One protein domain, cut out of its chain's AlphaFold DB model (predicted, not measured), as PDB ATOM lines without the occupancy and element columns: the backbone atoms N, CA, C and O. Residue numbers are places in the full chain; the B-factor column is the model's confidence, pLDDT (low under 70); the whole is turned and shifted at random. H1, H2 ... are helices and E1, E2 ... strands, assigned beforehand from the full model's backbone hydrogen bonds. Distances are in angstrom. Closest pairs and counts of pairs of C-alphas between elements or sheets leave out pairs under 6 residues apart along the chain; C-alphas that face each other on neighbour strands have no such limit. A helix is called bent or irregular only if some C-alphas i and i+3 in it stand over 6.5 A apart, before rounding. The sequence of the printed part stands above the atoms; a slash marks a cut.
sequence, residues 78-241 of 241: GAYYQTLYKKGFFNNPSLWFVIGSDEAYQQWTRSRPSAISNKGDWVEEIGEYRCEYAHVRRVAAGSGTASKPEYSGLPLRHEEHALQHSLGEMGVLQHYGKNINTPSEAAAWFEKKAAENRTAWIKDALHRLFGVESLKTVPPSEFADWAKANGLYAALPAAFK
ATOM      1  N   GLY A  78      11.667  56.689   8.384       83.75
ATOM      2  CA  GLY A  78      11.450  55.327   7.908       83.75
ATOM      3  C   GLY A  78      11.330  54.280   9.014       83.75
ATOM      4  O   GLY A  78      10.518  53.363   8.889       83.75
ATOM      5  N   ALA A  79      12.059  54.436  10.122       81.81
ATOM      6  CA  ALA A  79      11.946  53.551  11.280       81.81
ATOM      7  C   ALA A  79      10.537  53.562  11.903       81.81
ATOM      8  O   ALA A  79      10.015  52.496  12.238       81.81
ATOM      9  N   TYR A  80       9.885  54.729  11.981       84.81
ATOM     10  CA  TYR A  80       8.515  54.866  12.480       84.81
ATOM     11  C   TYR A  80       7.544  54.151  11.547       84.81
ATOM     12  O   TYR A  80       6.817  53.253  11.975       84.81
ATOM     13  N   TYR A  81       7.594  54.439  10.246       86.69
ATOM     14  CA  TYR A  81       6.681  53.831   9.274       86.69
ATOM     15  C   TYR A  81       6.864  52.317   9.134       86.69
ATOM     16  O   TYR A  81       5.888  51.611   8.882       86.69
ATOM     17  N   GLN A  82       8.061  51.775   9.386       86.50
ATOM     18  CA  GLN A  82       8.262  50.323   9.495       86.50
ATOM     19  C   GLN A  82       7.427  49.692  10.622       86.50
ATOM     20  O   GLN A  82       6.968  48.553  10.488       86.50
ATOM     21  N   THR A  83       7.178  50.412  11.720       87.94
ATOM     22  CA  THR A  83       6.344  49.896  12.818       87.94
ATOM     23  C   THR A  83       4.873  49.749  12.428       87.94
ATOM     24  O   THR A  83       4.235  48.806  12.896       87.94
ATOM     25  N   LEU A  84       4.353  50.577  11.508       86.50
ATOM     26  CA  LEU A  84       2.984  50.446  10.989       86.50
ATOM     27  C   LEU A  84       2.774  49.097  10.288       86.50
ATOM     28  O   LEU A  84       1.765  48.431  10.524       86.50
ATOM     29  N   TYR A  85       3.747  48.645   9.486       81.69
ATOM     30  CA  TYR A  85       3.691  47.326   8.839       81.69
ATOM     31  C   TYR A  85       3.755  46.198   9.861       81.69
ATOM     32  O   TYR A  85       2.916  45.300   9.848       81.69
ATOM     33  N   LYS A  86       4.727  46.262  10.780       82.88
ATOM     34  CA  LYS A  86       4.942  45.218  11.795       82.88
ATOM     35  C   LYS A  86       3.746  45.047  12.730       82.88
ATOM     36  O   LYS A  86       3.520  43.952  13.230       82.88
ATOM     37  N   LYS A  87       3.002  46.124  12.987       84.69
ATOM     38  CA  LYS A  87       1.811  46.115  13.844       84.69
ATOM     39  C   LYS A  87       0.503  45.930  13.073       84.69
ATOM     40  O   LYS A  87      -0.554  45.955  13.687       84.69
ATOM     41  N   GLY A  88       0.564  45.712  11.758       84.12
ATOM     42  CA  GLY A  88      -0.614  45.403  10.952       84.12
ATOM     43  C   GLY A  88      -1.576  46.578  10.766       84.12
ATOM     44  O   GLY A  88      -2.747  46.342  10.489       84.12
ATOM     45  N   PHE A  89      -1.106  47.827  10.877       89.12
ATOM     46  CA  PHE A  89      -1.947  49.021  10.710       89.12
ATOM     47  C   PHE A  89      -2.691  49.015   9.363       89.12
ATOM     48  O   PHE A  89      -3.891  49.259   9.306       89.12
ATOM     49  N   PHE A  90      -2.005  48.614   8.287       89.19
ATOM     50  CA  PHE A  90      -2.577  48.497   6.937       89.19
ATOM     51  C   PHE A  90      -3.630  47.382   6.783       89.19
ATOM     52  O   PHE A  90      -4.340  47.344   5.780       89.19
ATOM     53  N   ASN A  91      -3.765  46.491   7.767       86.56
ATOM     54  CA  ASN A  91      -4.793  45.450   7.793       86.56
ATOM     55  C   ASN A  91      -6.024  45.839   8.625       86.56
ATOM     56  O   ASN A  91      -6.920  45.015   8.773       86.56
ATOM     57  N   ASN A  92      -6.078  47.059   9.164       87.88
ATOM     58  CA  ASN A  92      -7.231  47.547   9.908       87.88
ATOM     59  C   ASN A  92      -8.376  47.931   8.945       87.88
ATOM     60  O   ASN A  92      -8.203  48.890   8.192       87.88
ATOM     61  N   PRO A  93      -9.554  47.278   8.994       89.62
ATOM     62  CA  PRO A  93     -10.681  47.631   8.133       89.62
ATOM     63  C   PRO A  93     -11.117  49.092   8.260       89.62
ATOM     64  O   PRO A  93     -11.410  49.721   7.250       89.62
ATOM     65  N   SER A  94     -11.079  49.671   9.467       90.69
ATOM     66  CA  SER A  94     -11.418  51.085   9.677       90.69
ATOM     67  C   SER A  94     -10.536  52.021   8.854       90.69
ATOM     68  O   SER A  94     -11.024  53.022   8.344       90.69
ATOM     69  N   LEU A  95      -9.253  51.682   8.678       91.88
ATOM     70  CA  LEU A  95      -8.358  52.459   7.824       91.88
ATOM     71  C   LEU A  95      -8.813  52.406   6.364       91.88
ATOM     72  O   LEU A  95      -8.762  53.421   5.686       91.88
ATOM     73  N   TRP A  96      -9.266  51.254   5.871       92.88
ATOM     74  CA  TRP A  96      -9.645  51.102   4.462       92.88
ATOM     75  C   TRP A  96     -10.796  52.041   4.097       92.88
ATOM     76  O   TRP A  96     -10.691  52.758   3.108       92.88
ATOM     77  N   PHE A  97     -11.817  52.117   4.956       92.31
ATOM     78  CA  PHE A  97     -12.962  53.014   4.774       92.31
ATOM     79  C   PHE A  97     -12.616  54.499   4.933       92.31
ATOM     80  O   PHE A  97     -13.249  55.337   4.299       92.31
ATOM     81  N   VAL A  98     -11.620  54.835   5.761       94.25
ATOM     82  CA  VAL A  98     -11.106  56.212   5.876       94.25
ATOM     83  C   VAL A  98     -10.366  56.630   4.604       94.25
ATOM     84  O   VAL A  98     -10.444  57.782   4.190       94.25
ATOM     85  N   ILE A  99      -9.644  55.699   3.979       95.00
ATOM     86  CA  ILE A  99      -8.835  55.967   2.789       95.00
ATOM     87  C   ILE A  99      -9.696  56.196   1.544       95.00
ATOM     88  O   ILE A  99      -9.365  57.038   0.708       95.00
ATOM     89  N   GLY A 100     -10.790  55.454   1.398       95.19
ATOM     90  CA  GLY A 100     -11.712  55.621   0.283       95.19
ATOM     91  C   GLY A 100     -12.758  54.519   0.231       95.19
ATOM     92  O   GLY A 100     -12.754  53.611   1.052       95.19
ATOM     93  N   SER A 101     -13.655  54.597  -0.750       95.69
ATOM     94  CA  SER A 101     -14.665  53.562  -0.980       95.69
ATOM     95  C   SER A 101     -14.075  52.316  -1.645       95.69
ATOM     96  O   SER A 101     -13.055  52.384  -2.340       95.69
ATOM     97  N   ASP A 102     -14.769  51.181  -1.512       94.81
ATOM     98  CA  ASP A 102     -14.421  49.958  -2.240       94.81
ATOM     99  C   ASP A 102     -14.448  50.199  -3.755       94.81
ATOM    100  O   ASP A 102     -13.547  49.768  -4.464       94.81
ATOM    101  N   GLU A 103     -15.400  50.986  -4.262       95.94
ATOM    102  CA  GLU A 103     -15.450  51.354  -5.679       95.94
ATOM    103  C   GLU A 103     -14.176  52.084  -6.139       95.94
ATOM    104  O   GLU A 103     -13.607  51.733  -7.178       95.94
ATOM    105  N   ALA A 104     -13.676  53.041  -5.352       96.25
ATOM    106  CA  ALA A 104     -12.425  53.735  -5.650       96.25
ATOM    107  C   ALA A 104     -11.226  52.773  -5.630       96.25
ATOM    108  O   ALA A 104     -10.358  52.847  -6.504       96.25
ATOM    109  N   TYR A 105     -11.198  51.828  -4.684       97.00
ATOM    110  CA  TYR A 105     -10.197  50.762  -4.656       97.00
ATOM    111  C   TYR A 105     -10.277  49.856  -5.890       97.00
ATOM    112  O   TYR A 105      -9.248  49.522  -6.483       97.00
ATOM    113  N   GLN A 106     -11.482  49.476  -6.320       96.94
ATOM    114  CA  GLN A 106     -11.660  48.661  -7.515       96.94
ATOM    115  C   GLN A 106     -11.178  49.398  -8.766       96.94
ATOM    116  O   GLN A 106     -10.502  48.797  -9.599       96.94
ATOM    117  N   GLN A 107     -11.491  50.689  -8.918       95.75
ATOM    118  CA  GLN A 107     -11.011  51.476 -10.060       95.75
ATOM    119  C   GLN A 107      -9.492  51.624 -10.054       95.75
ATOM    120  O   GLN A 107      -8.861  51.371 -11.079       95.75
ATOM    121  N   TRP A 108      -8.905  51.938  -8.896       96.31
ATOM    122  CA  TRP A 108      -7.453  51.969  -8.744       96.31
ATOM    123  C   TRP A 108      -6.829  50.620  -9.091       96.31
ATOM    124  O   TRP A 108      -5.825  50.565  -9.783       96.31
ATOM    125  N   THR A 109      -7.446  49.516  -8.672       96.69
ATOM    126  CA  THR A 109      -6.940  48.178  -8.980       96.69
ATOM    127  C   THR A 109      -6.948  47.916 -10.484       96.69
ATOM    128  O   THR A 109      -5.968  47.401 -11.006       96.69
ATOM    129  N   ARG A 110      -8.000  48.317 -11.209       96.19
ATOM    130  CA  ARG A 110      -8.098  48.112 -12.666       96.19
ATOM    131  C   ARG A 110      -7.018  48.845 -13.472       96.19
ATOM    132  O   ARG A 110      -6.745  48.419 -14.587       96.19
ATOM    133  N   SER A 111      -6.403  49.905 -12.942       93.81
ATOM    134  CA  SER A 111      -5.300  50.610 -13.619       93.81
ATOM    135  C   SER A 111      -3.917  50.010 -13.337       93.81
ATOM    136  O   SER A 111      -2.905  50.480 -13.859       93.81
ATOM    137  N   ARG A 112      -3.835  48.973 -12.495       94.31
ATOM    138  CA  ARG A 112      -2.581  48.286 -12.174       94.31
ATOM    139  C   ARG A 112      -2.325  47.146 -13.160       94.31
ATOM    140  O   ARG A 112      -3.274  46.529 -13.640       94.31
ATOM    141  N   PRO A 113      -1.049  46.809 -13.420       95.06
ATOM    142  CA  PRO A 113      -0.722  45.600 -14.158       95.06
ATOM    143  C   PRO A 113      -1.190  44.356 -13.394       95.06
ATOM    144  O   PRO A 113      -1.251  44.350 -12.162       95.06
ATOM    145  N   SER A 114      -1.460  43.284 -14.135       96.81
ATOM    146  CA  SER A 114      -1.881  41.995 -13.596       96.81
ATOM    147  C   SER A 114      -0.963  41.490 -12.485       96.81
ATOM    148  O   SER A 114       0.261  41.460 -12.625       96.81
ATOM    149  N   ALA A 115      -1.564  40.971 -11.415       96.44
ATOM    150  CA  ALA A 115      -0.844  40.355 -10.308       96.44
ATOM    151  C   ALA A 115      -0.109  39.054 -10.693       96.44
ATOM    152  O   ALA A 115       0.795  38.626  -9.967       96.44
ATOM    153  N   ILE A 116      -0.486  38.407 -11.803       95.62
ATOM    154  CA  ILE A 116       0.106  37.139 -12.258       95.62
ATOM    155  C   ILE A 116       1.249  37.392 -13.243       95.62
ATOM    156  O   ILE A 116       2.361  36.889 -13.028       95.62
ATOM    157  N   SER A 117       0.977  38.161 -14.304       94.94
ATOM    158  CA  SER A 117       1.891  38.358 -15.440       94.94
ATOM    159  C   SER A 117       2.579  39.720 -15.478       94.94
ATOM    160  O   SER A 117       3.498  39.897 -16.276       94.94
ATOM    161  N   ASN A 118       2.163  40.670 -14.633       93.62
ATOM    162  CA  ASN A 118       2.633  42.055 -14.638       93.62
ATOM    163  C   ASN A 118       2.401  42.784 -15.983       93.62
ATOM    164  O   ASN A 118       3.199  43.625 -16.389       93.62
ATOM    165  N   LYS A 119       1.309  42.445 -16.680       92.56
ATOM    166  CA  LYS A 119       0.857  43.054 -17.945       92.56
ATOM    167  C   LYS A 119      -0.569  43.598 -17.809       92.56
ATOM    168  O   LYS A 119      -1.285  43.169 -16.912       92.56
ATOM    169  N   GLY A 120      -0.989  44.490 -18.703       91.94
ATOM    170  CA  GLY A 120      -2.384  44.938 -18.828       91.94
ATOM    171  C   GLY A 120      -2.959  44.614 -20.206       91.94
ATOM    172  O   GLY A 120      -2.194  44.303 -21.122       91.94
ATOM    173  N   ASP A 121      -4.280  44.709 -20.354       90.38
ATOM    174  CA  ASP A 121      -4.952  44.620 -21.654       90.38
ATOM    175  C   ASP A 121      -5.157  46.022 -22.216       90.38
ATOM    176  O   ASP A 121      -5.580  46.925 -21.500       90.38
ATOM    177  N   TRP A 122      -4.818  46.238 -23.484       90.06
ATOM    178  CA  TRP A 122      -5.022  47.538 -24.118       90.06
ATOM    179  C   TRP A 122      -6.507  47.750 -24.420       90.06
ATOM    180  O   TRP A 122      -7.122  46.911 -25.079       90.06
ATOM    181  N   VAL A 123      -7.075  48.867 -23.965       87.50
ATOM    182  CA  VAL A 123      -8.469  49.239 -24.231       87.50
ATOM    183  C   VAL A 123      -8.487  50.462 -25.146       87.50
ATOM    184  O   VAL A 123      -8.234  51.580 -24.697       87.50
ATOM    185  N   GLU A 124      -8.796  50.253 -26.430       88.44
ATOM    186  CA  GLU A 124      -8.752  51.305 -27.463       88.44
ATOM    187  C   GLU A 124      -9.632  52.515 -27.131       88.44
ATOM    188  O   GLU A 124      -9.204  53.648 -27.330       88.44
ATOM    189  N   GLU A 125     -10.823  52.288 -26.571       87.94
ATOM    190  CA  GLU A 125     -11.811  53.335 -26.272       87.94
ATOM    191  C   GLU A 125     -11.299  54.406 -25.299       87.94
ATOM    192  O   GLU A 125     -11.699  55.566 -25.387       87.94
ATOM    193  N   ILE A 126     -10.421  54.018 -24.372       82.69
ATOM    194  CA  ILE A 126      -9.838  54.916 -23.365       82.69
ATOM    195  C   ILE A 126      -8.348  55.178 -23.603       82.69
ATOM    196  O   ILE A 126      -7.767  56.002 -22.909       82.69
ATOM    197  N   GLY A 127      -7.730  54.502 -24.576       86.56
ATOM    198  CA  GLY A 127      -6.313  54.661 -24.904       86.56
ATOM    199  C   GLY A 127      -5.359  54.254 -23.777       86.56
ATOM    200  O   GLY A 127      -4.270  54.815 -23.670       86.56
ATOM    201  N   GLU A 128      -5.759  53.309 -22.922       87.00
ATOM    202  CA  GLU A 128      -4.999  52.911 -21.732       87.00
ATOM    203  C   GLU A 128      -4.971  51.389 -21.546       87.00
ATOM    204  O   GLU A 128      -5.872  50.661 -21.971       87.00
ATOM    205  N   TYR A 129      -3.930  50.902 -20.862       86.25
ATOM    206  CA  TYR A 129      -3.898  49.529 -20.365       86.25
ATOM    207  C   TYR A 129      -4.796  49.390 -19.136       86.25
ATOM    208  O   TYR A 129      -4.644  50.124 -18.161       86.25
ATOM    209  N   ARG A 130      -5.680  48.392 -19.148       90.31
ATOM    210  CA  ARG A 130      -6.594  48.091 -18.052       90.31
ATOM    211  C   ARG A 130      -6.601  46.600 -17.740       90.31
ATOM    212  O   ARG A 130      -6.459  45.755 -18.618       90.31
ATOM    213  N   CYS A 131      -6.772  46.282 -16.468       96.38
ATOM    214  CA  CYS A 131      -7.067  44.943 -15.982       96.38
ATOM    215  C   CYS A 131      -8.501  44.873 -15.445       96.38
ATOM    216  O   CYS A 131      -9.127  45.883 -15.111       96.38
ATOM    217  N   GLU A 132      -9.018  43.660 -15.310       95.56
ATOM    218  CA  GLU A 132     -10.253  43.373 -14.596       95.56
ATOM    219  C   GLU A 132     -10.012  43.280 -13.086       95.56
ATOM    220  O   GLU A 132      -8.923  42.940 -12.621       95.56
ATOM    221  N   TYR A 133     -11.058  43.566 -12.308       95.88
ATOM    222  CA  TYR A 133     -11.040  43.399 -10.856       95.88
ATOM    223  C   TYR A 133     -11.529  41.994 -10.479       95.88
ATOM    224  O   TYR A 133     -12.732  41.744 -10.337       95.88
ATOM    225  N   ALA A 134     -10.581  41.076 -10.314       94.75
ATOM    226  CA  ALA A 134     -10.844  39.703  -9.914       94.75
ATOM    227  C   ALA A 134     -11.012  39.620  -8.394       94.75
ATOM    228  O   ALA A 134     -10.081  39.890  -7.634       94.75
ATOM    229  N   HIS A 135     -12.206  39.248  -7.931       92.19
ATOM    230  CA  HIS A 135     -12.484  39.142  -6.498       92.19
ATOM    231  C   HIS A 135     -11.817  37.902  -5.907       92.19
ATOM    232  O   HIS A 135     -12.054  36.784  -6.368       92.19
ATOM    233  N   VAL A 136     -11.088  38.083  -4.811       89.25
ATOM    234  CA  VAL A 136     -10.567  36.978  -4.007       89.25
ATOM    235  C   VAL A 136     -11.650  36.585  -3.008       89.25
ATOM    236  O   VAL A 136     -11.804  37.198  -1.950       89.25
ATOM    237  N   ARG A 137     -12.471  35.605  -3.403       80.25
ATOM    238  CA  ARG A 137     -13.621  35.130  -2.621       80.25
ATOM    239  C   ARG A 137     -13.208  34.032  -1.656       80.25
ATOM    240  O   ARG A 137     -12.426  33.158  -2.020       80.25
ATOM    241  N   ARG A 138     -13.802  34.004  -0.466       75.69
ATOM    242  CA  ARG A 138     -13.610  32.918   0.505       75.69
ATOM    243  C   ARG A 138     -14.960  32.417   1.002       75.69
ATOM    244  O   ARG A 138     -15.944  33.155   1.020       75.69
ATOM    245  N   VAL A 139     -15.025  31.136   1.356       57.72
ATOM    246  CA  VAL A 139     -16.221  30.548   1.967       57.72
ATOM    247  C   VAL A 139     -16.204  30.922   3.443       57.72
ATOM    248  O   VAL A 139     -15.342  30.455   4.187       57.72
ATOM    249  N   ALA A 140     -17.138  31.762   3.881       47.94
ATOM    250  CA  ALA A 140     -17.309  32.028   5.303       47.94
ATOM    251  C   ALA A 140     -17.735  30.725   6.014       47.94
ATOM    252  O   ALA A 140     -18.717  30.094   5.626       47.94
ATOM    253  N   ALA A 141     -16.968  30.302   7.024       46.06
ATOM    254  CA  ALA A 141     -17.289  29.192   7.933       46.06
ATOM    255  C   ALA A 141     -17.610  27.821   7.283       46.06
ATOM    256  O   ALA A 141     -18.330  27.017   7.866       46.06
ATOM    257  N   GLY A 142     -17.091  27.528   6.083       46.19
ATOM    258  CA  GLY A 142     -17.226  26.206   5.448       46.19
ATOM    259  C   GLY A 142     -18.638  25.826   4.969       46.19
ATOM    260  O   GLY A 142     -18.803  24.765   4.378       46.19
ATOM    261  N   SER A 143     -19.643  26.689   5.154       42.16
ATOM    262  CA  SER A 143     -21.055  26.403   4.851       42.16
ATOM    263  C   SER A 143     -21.568  27.175   3.627       42.16
ATOM    264  O   SER A 143     -22.591  27.851   3.683       42.16
ATOM    265  N   GLY A 144     -20.847  27.059   2.507       55.91
ATOM    266  CA  GLY A 144     -21.406  27.226   1.161       55.91
ATOM    267  C   GLY A 144     -22.151  28.533   0.865       55.91
ATOM    268  O   GLY A 144     -23.361  28.528   0.699       55.91
ATOM    269  N   THR A 145     -21.420  29.635   0.703       50.12
ATOM    270  CA  THR A 145     -21.549  30.611  -0.401       50.12
ATOM    271  C   THR A 145     -20.303  31.488  -0.327       50.12
ATOM    272  O   THR A 145     -19.999  32.049   0.724       50.12
ATOM    273  N   ALA A 146     -19.522  31.558  -1.405       60.31
ATOM    274  CA  ALA A 146     -18.321  32.386  -1.424       60.31
ATOM    275  C   ALA A 146     -18.734  33.867  -1.375       60.31
ATOM    276  O   ALA A 146     -19.330  34.367  -2.334       60.31
ATOM    277  N   SER A 147     -18.450  34.555  -0.266       66.75
ATOM    278  CA  SER A 147     -18.724  35.987  -0.155       66.75
ATOM    279  C   SER A 147     -17.697  36.769  -0.975       66.75
ATOM    280  O   SER A 147     -16.575  36.307  -1.209       66.75
ATOM    281  N   LYS A 148     -18.101  37.942  -1.470       76.38
ATOM    282  CA  LYS A 148     -17.214  38.919  -2.108       76.38
ATOM    283  C   LYS A 148     -16.849  39.967  -1.049       76.38
ATOM    284  O   LYS A 148     -17.633  40.892  -0.864       76.38
ATOM    285  N   PRO A 149     -15.749  39.791  -0.298       81.19
ATOM    286  CA  PRO A 149     -15.345  40.790   0.677       81.19
ATOM    287  C   PRO A 149     -14.924  42.086  -0.019       81.19
ATOM    288  O   PRO A 149     -14.289  42.053  -1.077       81.19
ATOM    289  N   GLU A 150     -15.266  43.216   0.594       89.00
ATOM    290  CA  GLU A 150     -14.748  44.526   0.201       89.00
ATOM    291  C   GLU A 150     -13.222  44.556   0.357       89.00
ATOM    292  O   GLU A 150     -12.639  43.857   1.192       89.00
ATOM    293  N   TYR A 151     -12.563  45.357  -0.474       91.56
ATOM    294  CA  TYR A 151     -11.114  45.529  -0.519       91.56
ATOM    295  C   TYR A 151     -10.333  44.213  -0.693       91.56
ATOM    296  O   TYR A 151      -9.195  44.063  -0.224       91.56
ATOM    297  N   SER A 152     -10.951  43.245  -1.376       91.88
ATOM    298  CA  SER A 152     -10.425  41.896  -1.592       91.88
ATOM    299  C   SER A 152     -10.527  41.483  -3.058       91.88
ATOM    300  O   SER A 152     -11.302  40.612  -3.461       91.88
ATOM    301  N   GLY A 153      -9.698  42.115  -3.874       93.62
ATOM    302  CA  GLY A 153      -9.546  41.763  -5.272       93.62
ATOM    303  C   GLY A 153      -8.190  42.159  -5.818       93.62
ATOM    304  O   GLY A 153      -7.390  42.813  -5.140       93.62
ATOM    305  N   LEU A 154      -7.940  41.691  -7.033       96.12
ATOM    306  CA  LEU A 154      -6.666  41.775  -7.722       96.12
ATOM    307  C   LEU A 154      -6.854  42.194  -9.176       96.12
ATOM    308  O   LEU A 154      -7.864  41.833  -9.781       96.12
ATOM    309  N   PRO A 155      -5.872  42.907  -9.749       97.62
ATOM    310  CA  PRO A 155      -5.839  43.147 -11.178       97.62
ATOM    311  C   PRO A 155      -5.471  41.846 -11.881       97.62
ATOM    312  O   PRO A 155      -4.419  41.271 -11.594       97.62
ATOM    313  N   LEU A 156      -6.308  41.396 -12.807       97.38
ATOM    314  CA  LEU A 156      -5.984  40.322 -13.743       97.38
ATOM    315  C   LEU A 156      -6.316  40.777 -15.159       97.38
ATOM    316  O   LEU A 156      -7.268  41.526 -15.361       97.38
ATOM    317  N   ARG A 157      -5.553  40.315 -16.148       96.38
ATOM    318  CA  ARG A 157      -5.982  40.455 -17.542       96.38
ATOM    319  C   ARG A 157      -7.252  39.643 -17.783       96.38
ATOM    320  O   ARG A 157      -7.486  38.654 -17.087       96.38
ATOM    321  N   HIS A 158      -8.031  40.018 -18.788       95.00
ATOM    322  CA  HIS A 158      -9.251  39.324 -19.181       95.00
ATOM    323  C   HIS A 158      -8.998  37.823 -19.381       95.00
ATOM    324  O   HIS A 158      -9.670  36.989 -18.781       95.00
ATOM    325  N   GLU A 159      -7.952  37.470 -20.134       95.56
ATOM    326  CA  GLU A 159      -7.569  36.074 -20.377       95.56
ATOM    327  C   GLU A 159      -7.237  35.320 -19.083       95.56
ATOM    328  O   GLU A 159      -7.594  34.157 -18.919       95.56
ATOM    329  N   GLU A 160      -6.560  35.972 -18.137       97.00
ATOM    330  CA  GLU A 160      -6.168  35.368 -16.861       97.00
ATOM    331  C   GLU A 160      -7.367  35.165 -15.943       97.00
ATOM    332  O   GLU A 160      -7.483  34.121 -15.305       97.00
ATOM    333  N   HIS A 161      -8.263  36.149 -15.884       96.12
ATOM    334  CA  HIS A 161      -9.478  36.070 -15.086       96.12
ATOM    335  C   HIS A 161     -10.454  35.035 -15.665       96.12
ATOM    336  O   HIS A 161     -11.009  34.223 -14.922       96.12
ATOM    337  N   ALA A 162     -10.594  34.975 -16.994       95.81
ATOM    338  CA  ALA A 162     -11.339  33.923 -17.680       95.81
ATOM    339  C   ALA A 162     -10.729  32.537 -17.408       95.81
ATOM    340  O   ALA A 162     -11.444  31.585 -17.080       95.81
ATOM    341  N   LEU A 163      -9.398  32.425 -17.454       95.75
ATOM    342  CA  LEU A 163      -8.711  31.177 -17.143       95.75
ATOM    343  C   LEU A 163      -8.912  30.771 -15.677       95.75
ATOM    344  O   LEU A 163      -9.193  29.605 -15.413       95.75
ATOM    345  N   GLN A 164      -8.864  31.720 -14.738       95.12
ATOM    346  CA  GLN A 164      -9.185  31.489 -13.327       95.12
ATOM    347  C   GLN A 164     -10.614  30.958 -13.154       95.12
ATOM    348  O   GLN A 164     -10.826  30.038 -12.366       95.12
ATOM    349  N   HIS A 165     -11.591  31.495 -13.889       92.81
ATOM    350  CA  HIS A 165     -12.963  30.986 -13.866       92.81
ATOM    351  C   HIS A 165     -13.072  29.545 -14.376       92.81
ATOM    352  O   HIS A 165     -13.865  28.774 -13.841       92.81
ATOM    353  N   SER A 166     -12.273  29.182 -15.381       95.06
ATOM    354  CA  SER A 166     -12.310  27.847 -15.989       95.06
ATOM    355  C   SER A 166     -11.516  26.780 -15.221       95.06
ATOM    356  O   SER A 166     -11.994  25.659 -15.071       95.06
ATOM    357  N   LEU A 167     -10.322  27.112 -14.718       93.94
ATOM    358  CA  LEU A 167      -9.383  26.163 -14.101       93.94
ATOM    359  C   LEU A 167      -9.277  26.305 -12.575       93.94
ATOM    360  O   LEU A 167      -8.592  25.516 -11.920       93.94
ATOM    361  N   GLY A 168      -9.909  27.327 -11.998       92.69
ATOM    362  CA  GLY A 168      -9.716  27.719 -10.604       92.69
ATOM    363  C   GLY A 168      -8.384  28.436 -10.349       92.69
ATOM    364  O   GLY A 168      -7.524  28.558 -11.222       92.69
ATOM    365  N   GLU A 169      -8.201  28.902  -9.106       94.50
ATOM    366  CA  GLU A 169      -7.010  29.647  -8.656       94.50
ATOM    367  C   GLU A 169      -5.704  28.858  -8.859       94.50
ATOM    368  O   GLU A 169      -4.704  29.411  -9.312       94.50
ATOM    369  N   MET A 170      -5.698  27.554  -8.568       95.38
ATOM    370  CA  MET A 170      -4.503  26.721  -8.741       95.38
ATOM    371  C   MET A 170      -4.136  26.553 -10.219       95.38
ATOM    372  O   MET A 170      -2.974  26.722 -10.586       95.38
ATOM    373  N   GLY A 171      -5.124  26.259 -11.068       96.25
ATOM    374  CA  GLY A 171      -4.887  25.981 -12.480       96.25
ATOM    375  C   GLY A 171      -4.381  27.200 -13.249       96.25
ATOM    376  O   GLY A 171      -3.438  27.072 -14.028       96.25
ATOM    377  N   VAL A 172      -4.918  28.399 -12.981       96.94
ATOM    378  CA  VAL A 172      -4.390  29.635 -13.589       96.94
ATOM    379  C   VAL A 172      -2.950  29.916 -13.144       96.94
ATOM    380  O   VAL A 172      -2.115  30.281 -13.968       96.94
ATOM    381  N   LEU A 173      -2.607  29.693 -11.868       97.25
ATOM    382  CA  LEU A 173      -1.242  29.910 -11.383       97.25
ATOM    383  C   LEU A 173      -0.249  28.926 -12.019       97.25
ATOM    384  O   LEU A 173       0.828  29.346 -12.443       97.25
ATOM    385  N   GLN A 174      -0.619  27.649 -12.143       97.25
ATOM    386  CA  GLN A 174       0.200  26.635 -12.816       97.25
ATOM    387  C   GLN A 174       0.372  26.934 -14.311       97.25
ATOM    388  O   GLN A 174       1.482  26.821 -14.827       97.25
ATOM    389  N   HIS A 175      -0.688  27.386 -14.990       97.06
ATOM    390  CA  HIS A 175      -0.618  27.792 -16.397       97.06
ATOM    391  C   HIS A 175       0.413  28.906 -16.627       97.06
ATOM    392  O   HIS A 175       1.151  28.884 -17.607       97.06
ATOM    393  N   TYR A 176       0.522  29.847 -15.686       95.88
ATOM    394  CA  TYR A 176       1.516  30.923 -15.708       95.88
ATOM    395  C   TYR A 176       2.847  30.552 -15.025       95.88
ATOM    396  O   TYR A 176       3.617  31.434 -14.629       95.88
ATOM    397  N   GLY A 177       3.136  29.255 -14.877       95.06
ATOM    398  CA  GLY A 177       4.432  28.745 -14.425       95.06
ATOM    399  C   GLY A 177       4.743  29.000 -12.948       95.06
ATOM    400  O   GLY A 177       5.913  29.030 -12.566       95.06
ATOM    401  N   LYS A 178       3.733  29.230 -12.099       93.88
ATOM    402  CA  LYS A 178       3.943  29.318 -10.648       93.88
ATOM    403  C   LYS A 178       4.015  27.910 -10.053       93.88
ATOM    404  O   LYS A 178       3.160  27.068 -10.322       93.88
ATOM    405  N   ASN A 179       4.992  27.687  -9.179       94.50
ATOM    406  CA  ASN A 179       5.162  26.428  -8.451       94.50
ATOM    407  C   ASN A 179       4.149  26.331  -7.298       94.50
ATOM    408  O   ASN A 179       4.482  26.631  -6.154       94.50
ATOM    409  N   ILE A 180       2.911  25.962  -7.624       95.12
ATOM    410  CA  ILE A 180       1.809  25.738  -6.683       95.12
ATOM    411  C   ILE A 180       1.354  24.287  -6.824       95.12
ATOM    412  O   ILE A 180       0.987  23.859  -7.919       95.12
ATOM    413  N   ASN A 181       1.367  23.538  -5.726       94.19
ATOM    414  CA  ASN A 181       1.082  22.104  -5.709       94.19
ATOM    415  C   ASN A 181      -0.248  21.767  -5.034       94.19
ATOM    416  O   ASN A 181      -0.735  20.645  -5.170       94.19
ATOM    417  N   THR A 182      -0.841  22.710  -4.296       94.31
ATOM    418  CA  THR A 182      -2.112  22.480  -3.603       94.31
ATOM    419  C   THR A 182      -3.100  23.637  -3.788       94.31
ATOM    420  O   THR A 182      -2.690  24.792  -3.928       94.31
ATOM    421  N   PRO A 183      -4.420  23.374  -3.710       92.69
ATOM    422  CA  PRO A 183      -5.425  24.436  -3.680       92.69
ATOM    423  C   PRO A 183      -5.240  25.418  -2.514       92.69
ATOM    424  O   PRO A 183      -5.529  26.601  -2.659       92.69
ATOM    425  N   SER A 184      -4.726  24.948  -1.371       92.06
ATOM    426  CA  SER A 184      -4.444  25.792  -0.202       92.06
ATOM    427  C   SER A 184      -3.302  26.778  -0.474       92.06
ATOM    428  O   SER A 184      -3.408  27.958  -0.150       92.06
ATOM    429  N   GLU A 185      -2.238  26.329  -1.146       94.31
ATOM    430  CA  GLU A 185      -1.147  27.206  -1.586       94.31
ATOM    431  C   GLU A 185      -1.631  28.260  -2.590       94.31
ATOM    432  O   GLU A 185      -1.244  29.425  -2.489       94.31
ATOM    433  N   ALA A 186      -2.512  27.878  -3.523       93.62
ATOM    434  CA  ALA A 186      -3.137  28.821  -4.448       93.62
ATOM    435  C   ALA A 186      -3.958  29.879  -3.693       93.62
ATOM    436  O   ALA A 186      -3.771  31.078  -3.906       93.62
ATOM    437  N   ALA A 187      -4.802  29.446  -2.753       91.69
ATOM    438  CA  ALA A 187      -5.620  30.340  -1.944       91.69
ATOM    439  C   ALA A 187      -4.767  31.312  -1.115       91.69
ATOM    440  O   ALA A 187      -5.020  32.521  -1.119       91.69
ATOM    441  N   ALA A 188      -3.710  30.817  -0.470       91.75
ATOM    442  CA  ALA A 188      -2.773  31.645   0.280       91.75
ATOM    443  C   ALA A 188      -2.048  32.656  -0.627       91.75
ATOM    444  O   ALA A 188      -1.807  33.797  -0.223       91.75
ATOM    445  N   TRP A 189      -1.727  32.275  -1.869       94.94
ATOM    446  CA  TRP A 189      -1.126  33.183  -2.844       94.94
ATOM    447  C   TRP A 189      -2.071  34.336  -3.199       94.94
ATOM    448  O   TRP A 189      -1.664  35.497  -3.121       94.94
ATOM    449  N   PHE A 190      -3.333  34.039  -3.529       94.38
ATOM    450  CA  PHE A 190      -4.332  35.058  -3.867       94.38
ATOM    451  C   PHE A 190      -4.646  35.973  -2.675       94.38
ATOM    452  O   PHE A 190      -4.719  37.188  -2.846       94.38
ATOM    453  N   GLU A 191      -4.756  35.429  -1.459       91.44
ATOM    454  CA  GLU A 191      -4.952  36.220  -0.231       91.44
ATOM    455  C   GLU A 191      -3.793  37.175   0.026       91.44
ATOM    456  O   GLU A 191      -3.996  38.373   0.241       91.44
ATOM    457  N   LYS A 192      -2.564  36.653  -0.039       92.56
ATOM    458  CA  LYS A 192      -1.356  37.457   0.131       92.56
ATOM    459  C   LYS A 192      -1.317  38.583  -0.893       92.56
ATOM    460  O   LYS A 192      -1.068  39.731  -0.534       92.56
ATOM    461  N   LYS A 193      -1.587  38.270  -2.160       95.06
ATOM    462  CA  LYS A 193      -1.575  39.259  -3.236       95.06
ATOM    463  C   LYS A 193      -2.661  40.308  -3.041       95.06
ATOM    464  O   LYS A 193      -2.369  41.489  -3.207       95.06
ATOM    465  N   ALA A 194      -3.878  39.925  -2.657       93.00
ATOM    466  CA  ALA A 194      -4.948  40.885  -2.384       93.00
ATOM    467  C   ALA A 194      -4.576  41.833  -1.232       93.00
ATOM    468  O   ALA A 194      -4.791  43.040  -1.330       93.00
ATOM    469  N   ALA A 195      -3.949  41.316  -0.169       91.31
ATOM    470  CA  ALA A 195      -3.450  42.138   0.933       91.31
ATOM    471  C   ALA A 195      -2.319  43.089   0.502       91.31
ATOM    472  O   ALA A 195      -2.306  44.254   0.911       91.31
ATOM    473  N   GLU A 196      -1.391  42.629  -0.343       93.00
ATOM    474  CA  GLU A 196      -0.344  43.467  -0.942       93.00
ATOM    475  C   GLU A 196      -0.948  44.579  -1.817       93.00
ATOM    476  O   GLU A 196      -0.554  45.738  -1.681       93.00
ATOM    477  N   ASN A 197      -1.933  44.251  -2.661       94.88
ATOM    478  CA  ASN A 197      -2.603  45.201  -3.553       94.88
ATOM    479  C   ASN A 197      -3.363  46.278  -2.768       94.88
ATOM    480  O   ASN A 197      -3.180  47.469  -3.014       94.88
ATOM    481  N   ARG A 198      -4.128  45.878  -1.747       94.94
ATOM    482  CA  ARG A 198      -4.804  46.809  -0.835       94.94
ATOM    483  C   ARG A 198      -3.814  47.692  -0.080       94.94
ATOM    484  O   ARG A 198      -4.009  48.897   0.016       94.94
ATOM    485  N   THR A 199      -2.721  47.119   0.424       94.19
ATOM    486  CA  THR A 199      -1.675  47.895   1.107       94.19
ATOM    487  C   THR A 199      -1.040  48.921   0.166       94.19
ATOM    488  O   THR A 199      -0.761  50.041   0.582       94.19
ATOM    489  N   ALA A 200      -0.816  48.565  -1.101       94.44
ATOM    490  CA  ALA A 200      -0.297  49.485  -2.108       94.44
ATOM    491  C   ALA A 200      -1.284  50.623  -2.416       94.44
ATOM    492  O   ALA A 200      -0.856  51.773  -2.469       94.44
ATOM    493  N   TRP A 201      -2.584  50.329  -2.523       96.62
ATOM    494  CA  TRP A 201      -3.623  51.353  -2.673       96.62
ATOM    495  C   TRP A 201      -3.652  52.328  -1.496       96.62
ATOM    496  O   TRP A 201      -3.650  53.540  -1.698       96.62
ATOM    497  N   ILE A 202      -3.605  51.809  -0.265       95.94
ATOM    498  CA  ILE A 202      -3.589  52.645   0.941       95.94
ATOM    499  C   ILE A 202      -2.380  53.580   0.935       95.94
ATOM    500  O   ILE A 202      -2.522  54.761   1.229       95.94
ATOM    501  N   LYS A 203      -1.190  53.083   0.577       94.19
ATOM    502  CA  LYS A 203       0.002  53.937   0.483       94.19
ATOM    503  C   LYS A 203      -0.143  55.012  -0.578       94.19
ATOM    504  O   LYS A 203       0.178  56.156  -0.299       94.19
ATOM    505  N   ASP A 204      -0.616  54.647  -1.764       95.00
ATOM    506  CA  ASP A 204      -0.830  55.592  -2.858       95.00
ATOM    507  C   ASP A 204      -1.803  56.709  -2.456       95.00
ATOM    508  O   ASP A 204      -1.558  57.886  -2.716       95.00
ATOM    509  N   ALA A 205      -2.877  56.360  -1.751       95.62
ATOM    510  CA  ALA A 205      -3.819  57.334  -1.225       95.62
ATOM    511  C   ALA A 205      -3.205  58.215  -0.126       95.62
ATOM    512  O   ALA A 205      -3.393  59.427  -0.152       95.62
ATOM    513  N   LEU A 206      -2.434  57.641   0.806       95.50
ATOM    514  CA  LEU A 206      -1.743  58.412   1.845       95.50
ATOM    515  C   LEU A 206      -0.682  59.349   1.248       95.50
ATOM    516  O   LEU A 206      -0.585  60.494   1.666       95.50
ATOM    517  N   HIS A 207       0.080  58.904   0.246       95.06
ATOM    518  CA  HIS A 207       1.031  59.747  -0.488       95.06
ATOM    519  C   HIS A 207       0.338  60.969  -1.091       95.06
ATOM    520  O   HIS A 207       0.800  62.093  -0.910       95.06
ATOM    521  N   ARG A 208      -0.816  60.767  -1.740       94.75
ATOM    522  CA  ARG A 208      -1.632  61.865  -2.276       94.75
ATOM    523  C   ARG A 208      -2.192  62.769  -1.179       94.75
ATOM    524  O   ARG A 208      -2.190  63.980  -1.353       94.75
ATOM    525  N   LEU A 209      -2.643  62.194  -0.064       95.12
ATOM    526  CA  LEU A 209      -3.209  62.938   1.065       95.12
ATOM    527  C   LEU A 209      -2.184  63.866   1.724       95.12
ATOM    528  O   LEU A 209      -2.516  65.005   2.034       95.12
ATOM    529  N   PHE A 210      -0.953  63.392   1.911       94.19
ATOM    530  CA  PHE A 210       0.136  64.177   2.500       94.19
ATOM    531  C   PHE A 210       0.947  64.968   1.462       94.19
ATOM    532  O   PHE A 210       1.837  65.723   1.832       94.19
ATOM    533  N   GLY A 211       0.676  64.802   0.163       93.94
ATOM    534  CA  GLY A 211       1.426  65.474  -0.902       93.94
ATOM    535  C   GLY A 211       2.900  65.058  -0.976       93.94
ATOM    536  O   GLY A 211       3.748  65.877  -1.320       93.94
ATOM    537  N   VAL A 212       3.218  63.802  -0.643       90.75
ATOM    538  CA  VAL A 212       4.595  63.280  -0.574       90.75
ATOM    539  C   VAL A 212       4.799  62.076  -1.485       90.75
ATOM    540  O   VAL A 212       3.896  61.271  -1.693       90.75
ATOM    541  N   GLU A 213       6.029  61.871  -1.952       89.19
ATOM    542  CA  GLU A 213       6.409  60.648  -2.679       89.19
ATOM    543  C   GLU A 213       6.649  59.451  -1.746       89.19
ATOM    544  O   GLU A 213       6.574  58.288  -2.153       89.19
ATOM    545  N   SER A 214       6.961  59.726  -0.477       89.69
ATOM    546  CA  SER A 214       7.240  58.708   0.524       89.69
ATOM    547  C   SER A 214       6.716  59.132   1.880       89.69
ATOM    548  O   SER A 214       7.104  60.169   2.399       89.69
ATOM    549  N   LEU A 215       5.938  58.271   2.537       88.56
ATOM    550  CA  LEU A 215       5.513  58.532   3.918       88.56
ATOM    551  C   LEU A 215       6.679  58.727   4.893       88.56
ATOM    552  O   LEU A 215       6.502  59.324   5.944       88.56
ATOM    553  N   LYS A 216       7.883  58.261   4.548       90.69
ATOM    554  CA  LYS A 216       9.073  58.460   5.378       90.69
ATOM    555  C   LYS A 216       9.435  59.929   5.587       90.69
ATOM    556  O   LYS A 216      10.164  60.208   6.526       90.69
ATOM    557  N   THR A 217       8.955  60.834   4.739       88.38
ATOM    558  CA  THR A 217       9.194  62.274   4.878       88.38
ATOM    559  C   THR A 217       8.103  62.975   5.683       88.38
ATOM    560  O   THR A 217       8.231  64.161   5.954       88.38
ATOM    561  N   VAL A 218       7.033  62.268   6.068       89.00
ATOM    562  CA  VAL A 218       5.925  62.831   6.849       89.00
ATOM    563  C   VAL A 218       6.246  62.689   8.337       89.00
ATOM    564  O   VAL A 218       6.391  61.550   8.808       89.00
ATOM    565  N   PRO A 219       6.321  63.795   9.095       91.38
ATOM    566  CA  PRO A 219       6.541  63.758  10.533       91.38
ATOM    567  C   PRO A 219       5.563  62.812  11.251       91.38
ATOM    568  O   PRO A 219       4.356  62.861  10.996       91.38
ATOM    569  N   PRO A 220       6.031  61.955  12.183       91.75
ATOM    570  CA  PRO A 220       5.152  61.046  12.918       91.75
ATOM    571  C   PRO A 220       4.037  61.764  13.683       91.75
ATOM    572  O   PRO A 220       2.947  61.211  13.798       91.75
ATOM    573  N   SER A 221       4.288  62.986  14.165       91.00
ATOM    574  CA  SER A 221       3.285  63.838  14.815       91.00
ATOM    575  C   SER A 221       2.159  64.227  13.861       91.00
ATOM    576  O   SER A 221       0.994  64.055  14.198       91.00
ATOM    577  N   GLU A 222       2.492  64.657  12.644       93.25
ATOM    578  CA  GLU A 222       1.508  65.021  11.620       93.25
ATOM    579  C   GLU A 222       0.647  63.813  11.225       93.25
ATOM    580  O   GLU A 222      -0.582  63.891  11.166       93.25
ATOM    581  N   PHE A 223       1.279  62.651  11.040       94.50
ATOM    582  CA  PHE A 223       0.555  61.410  10.775       94.50
ATOM    583  C   PHE A 223      -0.347  61.004  11.950       94.50
ATOM    584  O   PHE A 223      -1.461  60.513  11.746       94.50
ATOM    585  N   ALA A 224       0.121  61.199  13.185       93.12
ATOM    586  CA  ALA A 224      -0.642  60.899  14.388       93.12
ATOM    587  C   ALA A 224      -1.859  61.821  14.544       93.12
ATOM    588  O   ALA A 224      -2.946  61.337  14.873       93.12
ATOM    589  N   ASP A 225      -1.709  63.109  14.238       94.88
ATOM    590  CA  ASP A 225      -2.796  64.088  14.231       94.88
ATOM    591  C   ASP A 225      -3.847  63.745  13.174       94.88
ATOM    592  O   ASP A 225      -5.043  63.685  13.483       94.88
ATOM    593  N   TRP A 226      -3.414  63.403  11.955       96.25
ATOM    594  CA  TRP A 226      -4.310  62.905  10.910       96.25
ATOM    595  C   TRP A 226      -5.074  61.654  11.367       96.25
ATOM    596  O   TRP A 226      -6.301  61.579  11.255       96.25
ATOM    597  N   ALA A 227      -4.375  60.669  11.931       94.50
ATOM    598  CA  ALA A 227      -4.999  59.443  12.411       94.50
ATOM    599  C   ALA A 227      -5.971  59.709  13.571       94.50
ATOM    600  O   ALA A 227      -7.005  59.050  13.670       94.50
ATOM    601  N   LYS A 228      -5.687  60.684  14.438       94.19
ATOM    602  CA  LYS A 228      -6.591  61.114  15.511       94.19
ATOM    603  C   LYS A 228      -7.859  61.755  14.969       94.19
ATOM    604  O   LYS A 228      -8.940  61.359  15.402       94.19
ATOM    605  N   ALA A 229      -7.741  62.654  13.996       94.50
ATOM    606  CA  ALA A 229      -8.888  63.273  13.334       94.50
ATOM    607  C   ALA A 229      -9.810  62.240  12.657       94.50
ATOM    608  O   ALA A 229     -11.019  62.442  12.593       94.50
ATOM    609  N   ASN A 230      -9.254  61.104  12.224       93.25
ATOM    610  CA  ASN A 230      -9.986  60.025  11.556       93.25
ATOM    611  C   ASN A 230     -10.343  58.836  12.472       93.25
ATOM    612  O   ASN A 230     -10.746  57.780  11.988       93.25
ATOM    613  N   GLY A 231     -10.179  58.959  13.795       91.44
ATOM    614  CA  GLY A 231     -10.540  57.893  14.744       91.44
ATOM    615  C   GLY A 231      -9.633  56.651  14.707       91.44
ATOM    616  O   GLY A 231      -9.981  55.607  15.252       91.44
ATOM    617  N   LEU A 232      -8.448  56.751  14.102       91.62
ATOM    618  CA  LEU A 232      -7.465  55.673  13.946       91.62
ATOM    619  C   LEU A 232      -6.332  55.718  14.984       91.62
ATOM    620  O   LEU A 232      -5.518  54.796  15.035       91.62
ATOM    621  N   TYR A 233      -6.275  56.745  15.840       91.06
ATOM    622  CA  TYR A 233      -5.191  56.934  16.817       91.06
ATOM    623  C   TYR A 233      -4.964  55.720  17.728       91.06
ATOM    624  O   TYR A 233      -3.829  55.350  18.028       91.06
ATOM    625  N   ALA A 234      -6.041  55.048  18.146       87.19
ATOM    626  CA  ALA A 234      -5.943  53.853  18.981       87.19
ATOM    627  C   ALA A 234      -5.155  52.726  18.288       87.19
ATOM    628  O   ALA A 234      -4.375  52.042  18.952       87.19
ATOM    629  N   ALA A 235      -5.300  52.603  16.964       86.38
ATOM    630  CA  ALA A 235      -4.640  51.603  16.132       86.38
ATOM    631  C   ALA A 235      -3.173  51.938  15.808       86.38
ATOM    632  O   ALA A 235      -2.463  51.088  15.267       86.38
ATOM    633  N   LEU A 236      -2.700  53.147  16.134       85.88
ATOM    634  CA  LEU A 236      -1.300  53.503  15.933       85.88
ATOM    635  C   LEU A 236      -0.374  52.735  16.894       85.88
ATOM    636  O   LEU A 236      -0.706  52.555  18.076       85.88
ATOM    637  N   PRO A 237       0.821  52.329  16.427       85.81
ATOM    638  CA  PRO A 237       1.893  51.850  17.289       85.81
ATOM    639  C   PRO A 237       2.272  52.891  18.345       85.81
ATOM    640  O   PRO A 237       2.183  54.088  18.099       85.81
ATOM    641  N   ALA A 238       2.790  52.430  19.487       84.50
ATOM    642  CA  ALA A 238       3.269  53.312  20.555       84.50
ATOM    643  C   ALA A 238       4.344  54.309  20.089       84.50
ATOM    644  O   ALA A 238       4.451  55.376  20.660       84.50
ATOM    645  N   ALA A 239       5.097  53.996  19.030       82.88
ATOM    646  CA  ALA A 239       6.077  54.918  18.460       82.88
ATOM    647  C   ALA A 239       5.457  56.208  17.881       82.88
ATOM    648  O   ALA A 239       6.175  57.176  17.700       82.88
ATOM    649  N   PHE A 240       4.158  56.231  17.566       80.38
ATOM    650  CA  PHE A 240       3.453  57.415  17.049       80.38
ATOM    651  C   PHE A 240       2.646  58.154  18.133       80.38
ATOM    652  O   PHE A 240       1.891  59.064  17.801       80.38
ATOM    653  N   LYS A 241       2.732  57.721  19.396       80.00
ATOM    654  CA  LYS A 241       1.973  58.262  20.531       80.00
ATOM    655  C   LYS A 241       2.918  58.936  21.512       80.00
ATOM    656  O   LYS A 241       2.466  59.918  22.131       80.00
TER     657      LYS A 241
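This is residues 78 to 241 of the 241 residues of an uncharacterized protein of Bergeriella denitrificans (UniProt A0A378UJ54). A small two-stranded hairpin, E3 and E4, sits between H3, H4 and one long helix, H5, which runs as a spine through the whole. H4 packs on the beginning of H5 and H2 and H3 on its second half, while H6 with the short H1 lies toward its far end; a second small hairpin, E1 and E2, lies away from H5, and E2 runs on into E3. The printed part has 164 residues, with six named helices and four named strands in the order H1 H2 H3 E1 E2 E3 E4 H4 H5 H6. Both two-stranded sheets are antiparallel and the class is mostly helix. It is compact, with a radius of gyration of the C-alphas of 17.7 A and spans of 50 by 43 by 27 A.

E3 is residues 132 to 135, 9.4 A long, and E4 is residues 153 to 156, 9.3 A. E1, residues 121 to 123, measures 6.4 A and E2, residues 128 to 130, 6.3 A. H5, residues 183 to 210, runs 40.6 A from C-alpha 183 at (-5.425, 24.436, -3.680) to C-alpha 210 at (0.136, 64.177, 2.500). H4 is residues 158 to 175, 14.7 A. H3 is residues 102 to 110, 12.3 A, and H2 residues 93 to 99, 10.1 A. H1, residues 78 to 86, 12.6 A, begins at C-alpha 78 at (11.450, 55.327, 7.908), and H6, residues 220 to 229, is 14.2 A long.

The hairpin E3 and E4 has N 134 and O 154 at 2.9 A, within hydrogen-bond range. The closest C-alphas of E4 and H5 are those of Gly 153 and Ala 194, 5.5 A; of E4 and H3, Thr 109 and Pro 155, 5.6 A; of E3 and H4, Glu 132 and His 158, 6.2 A. The hairpin E1 and E2 has N 123 and O 128 at 2.9 A, within hydrogen-bond range. H5 is the hub. With residues 197 to 201 alone it touches H3, about perpendicular at 77 degrees, closest at the C-alphas of Tyr 105 and Trp 201, 6.9 A. With residues 202 to 206 alone it touches H2, closest at the C-alphas of Ile 99 and Ile 202, 6.5 A. H4 touches H5 with residues 169 to 173 alone, closest at the C-alphas of Met 170 and Ala 186, 5.0 A. H4 is irregular, with C-alphas 166 and 169 9.2 A apart and a kink of 129 degrees near residue 167. H5 and H6 are near each other; H1 and H6 are close but not clearly touching, the C-alphas of Tyr 80 and Pro 220 being 7.0 A apart. Every O i to N i+4 pair is within hydrogen-bond range in H2, H3, H5 and H6, against 11 of 14 in H4 and 2 of 5 in H1, where 5 of 6 O i to N i+3 pairs are.

The two C-alphas farthest apart, of Ser 166 and Ser 221, are 49.9 A apart. The printed part has no cut. The link E3 to E4 is long, and residues 139 to 147 in it are under 70 in pLDDT; the mean of the printed part is 89.7.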